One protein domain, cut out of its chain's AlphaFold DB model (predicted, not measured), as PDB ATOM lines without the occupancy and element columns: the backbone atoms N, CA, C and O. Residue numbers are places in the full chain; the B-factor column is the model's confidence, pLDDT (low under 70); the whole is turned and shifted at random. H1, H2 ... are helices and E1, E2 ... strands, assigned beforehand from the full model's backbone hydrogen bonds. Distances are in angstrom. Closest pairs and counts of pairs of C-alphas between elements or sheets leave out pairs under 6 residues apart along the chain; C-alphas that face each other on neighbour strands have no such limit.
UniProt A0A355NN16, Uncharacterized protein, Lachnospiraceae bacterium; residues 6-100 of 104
ATOM      1  N   LYS A   6      71.837 125.193  69.937       96.88
ATOM      2  CA  LYS A   6      73.066 125.405  69.183       96.88
ATOM      3  C   LYS A   6      73.313 124.200  68.298       96.88
ATOM      4  O   LYS A   6      73.316 123.069  68.769       96.88
ATOM      5  N   PHE A   7      73.523 124.465  67.016       98.06
ATOM      6  CA  PHE A   7      73.823 123.448  66.019       98.06
ATOM      7  C   PHE A   7      75.275 123.572  65.592       98.06
ATOM      8  O   PHE A   7      75.689 124.614  65.075       98.06
ATOM      9  N   ASP A   8      76.030 122.497  65.760       98.19
ATOM     10  CA  ASP A   8      77.395 122.388  65.288       98.19
ATOM     11  C   ASP A   8      77.485 121.396  64.123       98.19
ATOM     12  O   ASP A   8      77.257 120.190  64.238       98.19
ATOM     13  N   TRP A   9      77.831 121.956  62.970       98.44
ATOM     14  CA  TRP A   9      77.864 121.290  61.677       98.44
ATOM     15  C   TRP A   9      79.269 120.848  61.250       98.44
ATOM     16  O   TRP A   9      79.438 120.398  60.116       98.44
ATOM     17  N   HIS A  10      80.299 120.970  62.096       97.25
ATOM     18  CA  HIS A  10      81.680 120.660  61.693       97.25
ATOM     19  C   HIS A  10      81.878 119.203  61.231       97.25
ATOM     20  O   HIS A  10      82.843 118.914  60.521       97.25
ATOM     21  N   ARG A  11      80.960 118.298  61.598       97.69
ATOM     22  CA  ARG A  11      80.958 116.868  61.241       97.69
ATOM     23  C   ARG A  11      80.067 116.519  60.048       97.69
ATOM     24  O   ARG A  11      79.972 115.350  59.685       97.69
ATOM     25  N   PHE A  12      79.466 117.517  59.403       98.31
ATOM     26  CA  PHE A  12      78.766 117.363  58.131       98.31
ATOM     27  C   PHE A  12      78.961 118.616  57.278       98.31
ATOM     28  O   PHE A  12      78.275 119.623  57.446       98.31
ATOM     29  N   THR A  13      79.902 118.567  56.344       98.31
ATOM     30  CA  THR A  13      80.361 119.700  55.530       98.31
ATOM     31  C   THR A  13      79.662 119.756  54.160       98.31
ATOM     32  O   THR A  13      78.956 118.821  53.769       98.31
ATOM     33  N   PRO A  14      79.877 120.813  53.346       98.44
ATOM     34  CA  PRO A  14      79.373 120.841  51.972       98.44
ATOM     35  C   PRO A  14      79.832 119.653  51.115       98.44
ATOM     36  O   PRO A  14      79.084 119.205  50.247       98.44
ATOM     37  N   LYS A  15      81.043 119.123  51.356       98.12
ATOM     38  CA  LYS A  15      81.564 117.957  50.626       98.12
ATOM     39  C   LYS A  15      80.758 116.699  50.937       98.12
ATOM     40  O   LYS A  15      80.473 115.932  50.022       98.12
ATOM     41  N   ASP A  16      80.335 116.536  52.185       98.19
ATOM     42  CA  ASP A  16      79.547 115.383  52.621       98.19
ATOM     43  C   ASP A  16      78.147 115.413  52.008       98.19
ATOM     44  O   ASP A  16      77.662 114.390  51.527       98.19
ATOM     45  N   LEU A  17      77.535 116.600  51.888       97.88
ATOM     46  CA  LEU A  17      76.276 116.750  51.155       97.88
ATOM     47  C   LEU A  17      76.430 116.397  49.668       97.88
ATOM     48  O   LEU A  17      75.561 115.734  49.099       97.88
ATOM     49  N   ILE A  18      77.519 116.823  49.021       97.38
ATOM     50  CA  ILE A  18      77.802 116.452  47.626       97.38
ATOM     51  C   ILE A  18      77.964 114.931  47.507       97.38
ATOM     52  O   ILE A  18      77.352 114.327  46.620       97.38
ATOM     53  N   ARG A  19      78.730 114.309  48.414       97.19
ATOM     54  CA  ARG A  19      78.952 112.857  48.458       97.19
ATOM     55  C   ARG A  19      77.633 112.101  48.612       97.19
ATOM     56  O   ARG A  19      77.307 111.278  47.761       97.19
ATOM     57  N   LEU A  20      76.824 112.482  49.599       96.62
ATOM     58  CA  LEU A  20      75.490 111.938  49.857       96.62
ATOM     59  C   LEU A  20      74.600 111.960  48.608       96.62
ATOM     60  O   LEU A  20      73.966 110.962  48.268       96.62
ATOM     61  N   ASN A  21      74.564 113.083  47.884       93.62
ATOM     62  CA  ASN A  21      73.728 113.205  46.686       93.62
ATOM     63  C   ASN A  21      74.265 112.447  45.471       93.62
ATOM     64  O   ASN A  21      73.486 112.198  44.543       93.62
ATOM     65  N   THR A  22      75.562 112.147  45.454       94.69
ATOM     66  CA  THR A  22      76.242 111.468  44.349       94.69
ATOM     67  C   THR A  22      76.139 109.959  44.509       94.69
ATOM     68  O   THR A  22      75.666 109.283  43.601       94.69
ATOM     69  N   GLU A  23      76.528 109.442  45.671       95.12
ATOM     70  CA  GLU A  23      76.569 108.006  45.945       95.12
ATOM     71  C   GLU A  23      75.171 107.425  46.138       95.12
ATOM     72  O   GLU A  23      74.841 106.400  45.542       95.12
ATOM     73  N   ARG A  24      74.319 108.099  46.929       91.06
ATOM     74  CA  ARG A  24      72.942 107.662  47.220       91.06
ATOM     75  C   ARG A  24      72.856 106.210  47.701       91.06
ATOM     76  O   ARG A  24      71.890 105.496  47.405       91.06
ATOM     77  N   THR A  25      73.870 105.776  48.437       93.56
ATOM     78  CA  THR A  25      73.946 104.459  49.062       93.56
ATOM     79  C   THR A  25      73.551 104.548  50.526       93.56
ATOM     80  O   THR A  25      73.567 105.624  51.114       93.56
ATOM     81  N   ARG A  26      73.168 103.414  51.120       91.50
ATOM     82  CA  ARG A  26      72.853 103.361  52.547       91.50
ATOM     83  C   ARG A  26      74.126 103.585  53.360       91.50
ATOM     84  O   ARG A  26      74.894 102.642  53.533       91.50
ATOM     85  N   ASP A  27      74.297 104.798  53.865       94.94
ATOM     86  CA  ASP A  27      75.398 105.156  54.755       94.94
ATOM     87  C   ASP A  27      75.088 106.424  55.562       94.94
ATOM     88  O   ASP A  27      74.218 107.216  55.178       94.94
ATOM     89  N   ILE A  28      75.822 106.618  56.657       96.69
ATOM     90  CA  ILE A  28      75.869 107.868  57.415       96.69
ATOM     91  C   ILE A  28      76.966 108.736  56.798       96.69
ATOM     92  O   ILE A  28      78.144 108.388  56.775       96.69
ATOM     93  N   TYR A  29      76.574 109.896  56.286       97.75
ATOM     94  CA  TYR A  29      77.484 110.795  55.579       97.75
ATOM     95  C   TYR A  29      78.173 111.801  56.498       97.75
ATOM     96  O   TYR A  29      79.141 112.438  56.096       97.75
ATOM     97  N   GLY A  30      77.687 111.923  57.725       98.00
ATOM     98  CA  GLY A  30      78.191 112.796  58.772       98.00
ATOM     99  C   GLY A  30      77.086 113.039  59.789       98.00
ATOM    100  O   GLY A  30      75.997 112.474  59.668       98.00
ATOM    101  N   TYR A  31      77.353 113.885  60.771       98.25
ATOM    102  CA  TYR A  31      76.399 114.173  61.836       98.25
ATOM    103  C   TYR A  31      76.465 115.630  62.284       98.25
ATOM    104  O   TYR A  31      77.363 116.386  61.902       98.25
ATOM    105  N   ILE A  32      75.470 116.027  63.067       98.44
ATOM    106  CA  ILE A  32      75.318 117.360  63.645       98.44
ATOM    107  C   ILE A  32      75.298 117.182  65.157       98.44
ATOM    108  O   ILE A  32      74.526 116.364  65.659       98.44
ATOM    109  N   LEU A  33      76.125 117.940  65.871       98.31
ATOM    110  CA  LEU A  33      76.051 118.008  67.329       98.31
ATOM    111  C   LEU A  33      75.081 119.120  67.714       98.31
ATOM    112  O   LEU A  33      75.122 120.216  67.145       98.31
ATOM    113  N   ILE A  34      74.180 118.832  68.643       98.00
ATOM    114  CA  ILE A  34      73.111 119.741  69.039       98.00
ATOM    115  C   ILE A  34      73.163 119.887  70.550       98.00
ATOM    116  O   ILE A  34      73.044 118.903  71.278       98.00
ATOM    117  N   ASP A  35      73.331 121.117  71.013       96.38
ATOM    118  CA  ASP A  35      73.364 121.446  72.436       96.38
ATOM    119  C   ASP A  35      72.160 122.320  72.790       96.38
ATOM    120  O   ASP A  35      71.829 123.266  72.064       96.38
ATOM    121  N   THR A  36      71.485 121.976  73.882       93.88
ATOM    122  CA  THR A  36      70.276 122.646  74.371       93.88
ATOM    123  C   THR A  36      70.308 122.731  75.889       93.88
ATOM    124  O   THR A  36      70.952 121.919  76.549       93.88
ATOM    125  N   ASP A  37      69.492 123.613  76.461       91.44
ATOM    126  CA  ASP A  37      69.311 123.678  77.919       91.44
ATOM    127  C   ASP A  37      68.777 122.367  78.536       91.44
ATOM    128  O   ASP A  37      68.915 122.145  79.737       91.44
ATOM    129  N   ALA A  38      68.141 121.504  77.734       89.06
ATOM    130  CA  ALA A  38      67.557 120.240  78.180       89.06
ATOM    131  C   ALA A  38      68.502 119.034  78.021       89.06
ATOM    132  O   ALA A  38      68.175 117.954  78.502       89.06
ATOM    133  N   GLY A  39      69.637 119.194  77.334       93.12
ATOM    134  CA  GLY A  39      70.564 118.102  77.043       93.12
ATOM    135  C   GLY A  39      71.221 118.200  75.668       93.12
ATOM    136  O   GLY A  39      70.973 119.137  74.899       93.12
ATOM    137  N   ARG A  40      72.052 117.194  75.375       97.00
ATOM    138  CA  ARG A  40      72.836 117.060  74.142       97.00
ATOM    139  C   ARG A  40      72.257 115.989  73.231       97.00
ATOM    140  O   ARG A  40      71.804 114.943  73.694       97.00
ATOM    141  N   TYR A  41      72.333 116.235  71.929       98.06
ATOM    142  CA  TYR A  41      71.798 115.347  70.905       98.06
ATOM    143  C   TYR A  41      72.747 115.232  69.717       98.06
ATOM    144  O   TYR A  41      73.479 116.167  69.385       98.06
ATOM    145  N   ILE A  42      72.688 114.094  69.033       98.44
ATOM    146  CA  ILE A  42      73.403 113.843  67.782       98.44
ATOM    147  C   ILE A  42      72.370 113.583  66.695       98.44
ATOM    148  O   ILE A  42      71.433 112.810  66.888       98.44
ATOM    149  N   ALA A  43      72.535 114.236  65.549       98.56
ATOM    150  CA  ALA A  43      71.706 114.007  64.378       98.56
ATOM    151  C   ALA A  43      72.553 113.480  63.217       98.56
ATOM    152  O   ALA A  43      73.250 114.250  62.550       98.56
ATOM    153  N   ASP A  44      72.473 112.177  62.962       98.50
ATOM    154  CA  ASP A  44      73.144 111.541  61.830       98.50
ATOM    155  C   ASP A  44      72.431 111.891  60.529       98.50
ATOM    156  O   ASP A  44      71.210 111.786  60.419       98.50
ATOM    157  N   VAL A  45      73.196 112.265  59.506       98.38
ATOM    158  CA  VAL A  45      72.681 112.548  58.167       98.38
ATOM    159  C   VAL A  45      72.926 111.335  57.280       98.38
ATOM    160  O   VAL A  45      74.044 111.081  56.825       98.38
ATOM    161  N   GLN A  46      71.860 110.595  57.005       97.00
ATOM    162  CA  GLN A  46      71.883 109.346  56.258       97.00
ATOM    163  C   GLN A  46      71.158 109.478  54.912       97.00
ATOM    164  O   GLN A  46      70.227 110.270  54.748       97.00
ATOM    165  N   TRP A  47      71.550 108.648  53.943       97.00
ATOM    166  CA  TRP A  47      70.721 108.358  52.774       97.00
ATOM    167  C   TRP A  47      70.012 107.002  52.905       97.00
ATOM    168  O   TRP A  47      70.626 105.974  53.190       97.00
ATOM    169  N   GLU A  48      68.705 106.985  52.667       94.75
ATOM    170  CA  GLU A  48      67.879 105.779  52.647       94.75
ATOM    171  C   GLU A  48      67.694 105.251  51.220       94.75
ATOM    172  O   GLU A  48      67.523 106.008  50.256       94.75
ATOM    173  N   THR A  49      67.684 103.924  51.085       92.06
ATOM    174  CA  THR A  49      67.413 103.227  49.823       92.06
ATOM    175  C   THR A  49      66.091 102.463  49.889       92.06
ATOM    176  O   THR A  49      65.670 102.024  50.958       92.06
ATOM    177  N   ILE A  50      65.444 102.248  48.733       91.56
ATOM    178  CA  ILE A  50      64.178 101.491  48.669       91.56
ATOM    179  C   ILE A  50      64.356 100.076  49.217       91.56
ATOM    180  O   ILE A  50      63.461  99.580  49.890       91.56
ATOM    181  N   ARG A  51      65.500  99.439  48.944       91.62
ATOM    182  CA  ARG A  51      65.768  98.068  49.387       91.62
ATOM    183  C   ARG A  51      65.723  97.948  50.907       91.62
ATOM    184  O   ARG A  51      65.196  96.967  51.411       91.62
ATOM    185  N   ASP A  52      66.274  98.938  51.601       87.94
ATOM    186  CA  ASP A  52      66.490  98.851  53.042       87.94
ATOM    187  C   ASP A  52      65.364  99.553  53.836       87.94
ATOM    188  O   ASP A  52      65.056  99.141  54.948       87.94
ATOM    189  N   TYR A  53      64.709 100.573  53.259       88.44
ATOM    190  CA  TYR A  53      63.739 101.434  53.966       88.44
ATOM    191  C   TYR A  53      62.431 101.694  53.201       88.44
ATOM    192  O   TYR A  53      61.607 102.498  53.633       88.44
ATOM    193  N   GLY A  54      62.236 101.102  52.018       92.12
ATOM    194  CA  GLY A  54      61.041 101.332  51.193       92.12
ATOM    195  C   GLY A  54      60.941 102.732  50.567       92.12
ATOM    196  O   GLY A  54      59.971 103.027  49.872       92.12
ATOM    197  N   ARG A  55      61.945 103.600  50.755       93.25
ATOM    198  CA  ARG A  55      62.002 104.956  50.184       93.25
ATOM    199  C   ARG A  55      63.404 105.353  49.739       93.25
ATOM    200  O   ARG A  55      64.388 104.726  50.100       93.25
ATOM    201  N   ARG A  56      63.492 106.422  48.945       93.50
ATOM    202  CA  ARG A  56      64.751 107.108  48.620       93.50
ATOM    203  C   ARG A  56      64.731 108.508  49.199       93.50
ATOM    204  O   ARG A  56      63.772 109.241  48.963       93.50
ATOM    205  N   GLY A  57      65.807 108.892  49.864       95.44
ATOM    206  CA  GLY A  57      66.013 110.271  50.279       95.44
ATOM    207  C   GLY A  57      66.865 110.389  51.525       95.44
ATOM    208  O   GLY A  57      67.368 109.399  52.045       95.44
ATOM    209  N   ILE A  58      67.004 111.621  51.994       97.56
ATOM    210  CA  ILE A  58      67.720 111.918  53.232       97.56
ATOM    211  C   ILE A  58      66.860 111.476  54.424       97.56
ATOM    212  O   ILE A  58      65.636 111.646  54.417       97.56
ATOM    213  N   SER A  59      67.520 110.904  55.424       97.69
ATOM    214  CA  SER A  59      67.006 110.722  56.779       97.69
ATOM    215  C   SER A  59      67.953 111.424  57.739       97.69
ATOM    216  O   SER A  59      69.171 111.330  57.584       97.69
ATOM    217  N   ILE A  60      67.395 112.172  58.685       98.31
ATOM    218  CA  ILE A  60      68.148 112.733  59.803       98.31
ATOM    219  C   ILE A  60      67.747 111.932  61.039       98.31
ATOM    220  O   ILE A  60      66.628 112.092  61.524       98.31
ATOM    221  N   ASN A  61      68.628 111.053  61.506       98.06
ATOM    222  CA  ASN A  61      68.352 110.168  62.633       98.06
ATOM    223  C   ASN A  61      68.812 110.878  63.909       98.06
ATOM    224  O   ASN A  61      69.993 111.192  64.041       98.06
ATOM    225  N   LEU A  62      67.880 111.183  64.807       98.44
ATOM    226  CA  LEU A  62      68.128 111.982  66.002       98.44
ATOM    227  C   LEU A  62      68.251 111.084  67.235       98.44
ATOM    228  O   LEU A  62      67.409 110.213  67.461       98.44
ATOM    229  N   TYR A  63      69.274 111.344  68.043       98.38
ATOM    230  CA  TYR A  63      69.603 110.596  69.250       98.38
ATOM    231  C   TYR A  63      69.887 111.546  70.409       98.38
ATOM    232  O   TYR A  63      70.442 112.625  70.200       98.38
ATOM    233  N   GLU A  64      69.580 111.123  71.630       97.88
ATOM    234  CA  GLU A  64      70.234 111.664  72.821       97.88
ATOM    235  C   GLU A  64      71.715 111.287  72.822       97.88
ATOM    236  O   GLU A  64      72.117 110.241  72.299       97.88
ATOM    237  N   SER A  65      72.513 112.138  73.451       97.31
ATOM    238  CA  SER A  65      73.943 111.954  73.628       97.31
ATOM    239  C   SER A  65      74.310 111.915  75.103       97.31
ATOM    240  O   SER A  65      73.678 112.585  75.920       97.31
ATOM    241  N   ASP A  66      75.374 111.189  75.430       94.44
ATOM    242  CA  ASP A  66      76.053 111.346  76.715       94.44
ATOM    243  C   ASP A  66      76.981 112.581  76.738       94.44
ATOM    244  O   ASP A  66      77.042 113.374  75.785       94.44
ATOM    245  N   ASP A  67      77.700 112.749  77.849       91.75
ATOM    246  CA  ASP A  67      78.618 113.868  78.073       91.75
ATOM    247  C   ASP A  67      79.850 113.857  77.147       91.75
ATOM    248  O   ASP A  67      80.481 114.905  76.976       91.75
ATOM    249  N   ASP A  68      80.154 112.726  76.507       94.00
ATOM    250  CA  ASP A  68      81.311 112.528  75.629       94.00
ATOM    251  C   ASP A  68      80.946 112.548  74.131       94.00
ATOM    252  O   ASP A  68      81.798 112.297  73.275       94.00
ATOM    253  N   TRP A  69      79.706 112.916  73.791       94.69
ATOM    254  CA  TRP A  69      79.186 112.918  72.419       94.69
ATOM    255  C   TRP A  69      79.074 111.525  71.780       94.69
ATOM    256  O   TRP A  69      79.243 111.386  70.564       94.69
ATOM    257  N   TYR A  70      78.751 110.498  72.570       95.25
ATOM    258  CA  TYR A  70      78.343 109.195  72.045       95.25
ATOM    259  C   TYR A  70      76.825 109.076  71.926       95.25
ATOM    260  O   TYR A  70      76.067 109.560  72.767       95.25
ATOM    261  N   HIS A  71      76.382 108.374  70.878       96.56
ATOM    262  CA  HIS A  71      74.985 107.984  70.710       96.56
ATOM    263  C   HIS A  71      74.499 107.188  71.917       96.56
ATOM    264  O   HIS A  71      75.101 106.177  72.281       96.56
ATOM    265  N   ASN A  72      73.372 107.611  72.481       95.44
ATOM    266  CA  ASN A  72      72.710 106.911  73.571       95.44
ATOM    267  C   ASN A  72      71.331 106.397  73.123       95.44
ATOM    268  O   ASN A  72      71.233 105.344  72.492       95.44
ATOM    269  N   ASN A  73      70.260 107.151  73.383       96.62
ATOM    270  CA  ASN A  73      68.900 106.750  73.028       96.62
ATOM    271  C   ASN A  73      68.505 107.285  71.651       96.62
ATOM    272  O   ASN A  73      68.605 108.482  71.394       96.62
ATOM    273  N   TRP A  74      67.992 106.417  70.779       97.50
ATOM    274  CA  TRP A  74      67.333 106.856  69.547       97.50
ATOM    275  C   TRP A  74      65.996 107.528  69.865       97.50
ATOM    276  O   TRP A  74      65.207 106.999  70.648       97.50
ATOM    277  N   LEU A  75      65.741 108.669  69.224       97.44
ATOM    278  CA  LEU A  75      64.522 109.451  69.412       97.44
ATOM    279  C   LEU A  75      63.578 109.331  68.217       97.44
ATOM    280  O   LEU A  75      62.402 108.996  68.372       97.44
ATOM    281  N   THR A  76      64.072 109.643  67.016       97.88
ATOM    282  CA  THR A  76      63.248 109.658  65.802       97.88
ATOM    283  C   THR A  76      64.088 109.698  64.527       97.88
ATOM    284  O   THR A  76      65.252 110.101  64.540       97.88
ATOM    285  N   ASP A  77      63.447 109.390  63.399       96.94
ATOM    286  CA  ASP A  77      63.984 109.631  62.063       96.94
ATOM    287  C   ASP A  77      63.202 110.758  61.369       96.94
ATOM    288  O   ASP A  77      62.021 110.623  61.022       96.94
ATOM    289  N   ILE A  78      63.867 111.868  61.067       97.56
ATOM    290  CA  ILE A  78      63.267 113.001  60.361       97.56
ATOM    291  C   ILE A  78      63.442 112.811  58.849       97.56
ATOM    292  O   ILE A  78      64.525 112.992  58.291       97.56
ATOM    293  N   LYS A  79      62.337 112.510  58.155       96.62
ATOM    294  CA  LYS A  79      62.320 112.165  56.712       96.62
ATOM    295  C   LYS A  79      61.702 113.241  55.809       96.62
ATOM    296  O   LYS A  79      61.464 113.008  54.620       96.62
ATOM    297  N   SER A  80      61.450 114.434  56.359       95.25
ATOM    298  CA  SER A  80      60.808 115.574  55.674       95.25
ATOM    299  C   SER A  80      61.679 116.211  54.579       95.25
ATOM    300  O   SER A  80      61.188 116.950  53.719       95.25
ATOM    301  N   ILE A  81      62.981 115.915  54.566       94.75
ATOM    302  CA  ILE A  81      63.923 116.361  53.543       94.75
ATOM    303  C   ILE A  81      64.238 115.181  52.627       94.75
ATOM    304  O   ILE A  81      64.989 114.293  52.982       94.75
ATOM    305  N   VAL A  82      63.681 115.164  51.415       93.44
ATOM    306  CA  VAL A  82      63.943 114.059  50.470       93.44
ATOM    307  C   VAL A  82      65.256 114.261  49.710       93.44
ATOM    308  O   VAL A  82      66.011 113.317  49.510       93.44
ATOM    309  N   THR A  83      65.549 115.495  49.294       92.69
ATOM    310  CA  THR A  83      66.780 115.864  48.577       92.69
ATOM    311  C   THR A  83      67.254 117.256  48.993       92.69
ATOM    312  O   THR A  83      66.458 118.092  49.454       92.69
ATOM    313  N   ALA A  84      68.547 117.529  48.800       93.75
ATOM    314  CA  ALA A  84      69.117 118.857  48.985       93.75
ATOM    315  C   ALA A  84      70.400 119.030  48.167       93.75
ATOM    316  O   ALA A  84      71.304 118.222  48.285       93.75
ATOM    317  N   LYS A  85      70.492 120.094  47.361       93.50
ATOM    318  CA  LYS A  85      71.710 120.429  46.593       93.50
ATOM    319  C   LYS A  85      72.486 121.598  47.188       93.50
ATOM    320  O   LYS A  85      73.704 121.646  47.094       93.50
ATOM    321  N   ASP A  86      71.764 122.542  47.783       97.94
ATOM    322  CA  ASP A  86      72.346 123.712  48.423       97.94
ATOM    323  C   ASP A  86      72.561 123.433  49.911       97.94
ATOM    324  O   ASP A  86      71.612 123.112  50.634       97.94
ATOM    325  N   TYR A  87      73.811 123.550  50.358       98.25
ATOM    326  CA  TYR A  87      74.198 123.218  51.724       98.25
ATOM    327  C   TYR A  87      73.586 124.168  52.757       98.25
ATOM    328  O   TYR A  87      73.055 123.714  53.764       98.25
ATOM    329  N   LYS A  88      73.556 125.481  52.501       98.25
ATOM    330  CA  LYS A  88      72.983 126.447  53.455       98.25
ATOM    331  C   LYS A  88      71.476 126.284  53.606       98.25
ATOM    332  O   LYS A  88      70.943 126.387  54.710       98.25
ATOM    333  N   ARG A  89      70.775 125.981  52.517       97.88
ATOM    334  CA  ARG A  89      69.351 125.650  52.535       97.88
ATOM    335  C   ARG A  89      69.094 124.311  53.218       97.88
ATOM    336  O   ARG A  89      68.065 124.180  53.876       97.88
ATOM    337  N   PHE A  90      69.989 123.335  53.066       98.25
ATOM    338  CA  PHE A  90      69.914 122.079  53.807       98.25
ATOM    339  C   PHE A  90      70.018 122.323  55.314       98.25
ATOM    340  O   PHE A  90      69.098 121.925  56.024       98.25
ATOM    341  N   GLN A  91      71.042 123.061  55.766       98.44
ATOM    342  CA  GLN A  91      71.237 123.393  57.183       98.44
ATOM    343  C   GLN A  91      69.971 124.005  57.790       98.44
ATOM    344  O   GLN A  91      69.400 123.448  58.720       98.44
ATOM    345  N   LYS A  92      69.436 125.068  57.175       98.19
ATOM    346  CA  LYS A  92      68.218 125.740  57.663       98.19
ATOM    347  C   LYS A  92      67.005 124.812  57.772       98.19
ATOM    348  O   LYS A  92      66.217 124.935  58.702       98.19
ATOM    349  N   ARG A  93      66.819 123.904  56.809       98.19
ATOM    350  CA  ARG A  93      65.690 122.957  56.817       98.19
ATOM    351  C   ARG A  93      65.867 121.872  57.874       98.19
ATOM    352  O   ARG A  93      64.880 121.499  58.498       98.19
ATOM    353  N   ALA A  94      67.088 121.373  58.044       98.19
ATOM    354  CA  ALA A  94      67.419 120.386  59.061       98.19
ATOM    355  C   ALA A  94      67.232 120.976  60.463       98.19
ATOM    356  O   ALA A  94      66.493 120.407  61.257       98.19
ATOM    357  N   GLU A  95      67.788 122.161  60.721       97.94
ATOM    358  CA  GLU A  95      67.612 122.887  61.984       97.94
ATOM    359  C   GLU A  95      66.134 123.123  62.291       97.94
ATOM    360  O   GLU A  95      65.685 122.819  63.389       97.94
ATOM    361  N   ALA A  96      65.349 123.601  61.319       97.00
ATOM    362  CA  ALA A  96      63.917 123.816  61.516       97.00
ATOM    363  C   ALA A  96      63.165 122.519  61.861       97.00
ATOM    364  O   ALA A  96      62.277 122.534  62.709       97.00
ATOM    365  N   ALA A  97      63.512 121.402  61.218       97.31
ATOM    366  CA  ALA A  97      62.865 120.121  61.478       97.31
ATOM    367  C   ALA A  97      63.263 119.527  62.841       97.31
ATOM    368  O   ALA A  97      62.403 119.001  63.539       97.31
ATOM    369  N   ILE A  98      64.535 119.650  63.230       97.31
ATOM    370  CA  ILE A  98      65.034 119.199  64.535       97.31
ATOM    371  C   ILE A  98      64.447 120.056  65.660       97.31
ATOM    372  O   ILE A  98      63.942 119.508  66.633       97.31
ATOM    373  N   ARG A  99      64.446 121.390  65.512       95.94
ATOM    374  CA  ARG A  99      63.821 122.309  66.481       95.94
ATOM    375  C   ARG A  99      62.363 121.961  66.705       95.94
ATOM    376  O   ARG A  99      61.950 121.831  67.845       95.94
ATOM    377  N   LYS A 100      61.617 121.747  65.617       94.50
ATOM    378  CA  LYS A 100      60.215 121.344  65.695       94.50
ATOM    379  C   LYS A 100      60.035 120.099  66.569       94.50
ATOM    380  O   LYS A 100      59.148 120.094  67.399       94.50
TER     381      LYS A 100
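AT A GLANCE: This is residues 6 to 100 of the 104 residues of an uncharacterized protein of Lachnospiraceae bacterium (UniProt A0A355NN16). A strongly twisted sheet of five strands makes the core, with the long last helix, H3, packed slantwise on one of its faces. A second helix, H1, packs along the end of the sheet where E2 begins and E3 ends, and the tiny H2 lies in the turn between E3 and E4, the element farthest from the middle. The printed part has 95 residues, with three named helices and five named strands in the order E1 H1 E2 E3 H2 E4 E5 H3, of mixed class. The sheet runs E1 E2 E3 E4 E5, all antiparallel. The whole is compact, with a radius of gyration of the C-alphas of 12.7 A and spans of 35 by 27 by 23 A.

IN THESE COORDINATES: In the sheet, E1 is residues 6 to 8, beginning at C-alpha 6 (73.066, 125.405, 69.183). E2, residues 27 to 36, is 26.8 A long and bends by 52 degrees at residue 30. E3, residues 39 to 48, is 27.5 A long, and E4, residues 57 to 65, is 24.7 A long. E5, residues 71 to 78, is 16.4 A long and bends by 69 degrees at residue 74. H3, residues 87 to 100, is 19.9 A long and ends at C-alpha 100 (60.215, 121.344, 65.695). H1, residues 14 to 23, is 14.5 A long, and H2 is residues 50 to 53.

HOW THE PARTS SIT: E1 and E5 are the edge strands. E1 and E2 pair through N 8 and O 33, 2.8 A. The hairpin E2 and E3 has N 34 and O 41 at 2.9 A; E3 and E4 have N 46 and O 59 at 2.8 A; the hairpin E4 and E5 has N 62 and O 76 at 2.9 A. H3 is on one face of the sheet, two layers in the sense of a helix layer over a sheet, at a height over the sheet of 8.7 A. It lies only just over E3, with 3 of its C-alphas falling there, and runs slantwise to the strands, at 56 degrees to E3 on the local plane. The closest C-alphas of E5 and H3 are those of Ile 78 and Ala 97, 7.2 A apart. H1 is on the sheet too, at a height of 9.2 A, over E2 and E3 and along the strands, at 2 degrees to E3 on the local plane. The closest C-alphas of H1 and E2 are those of Asp 16 and Tyr 29, 5.8 A apart. H1 and H3 are close but not clearly touching, about perpendicular at 89 degrees, with the C-alphas of Pro 14 and Tyr 87 closest at 5.7 A. H2 is not on the sheet and is apart from H1 and H3. In H1 and H3 every O i to N i+4 pair is within hydrogen-bond range; H2 is too short for such a pair, and its one O i to N i+3 pair is not within range.

THE WHOLE: The C-alphas farthest apart, those of Asp 37 and Arg 51, are 38.5 A apart. The printed part has no cut and no long link. The mean pLDDT of the printed part is 96.1, and no printed residue is under 70.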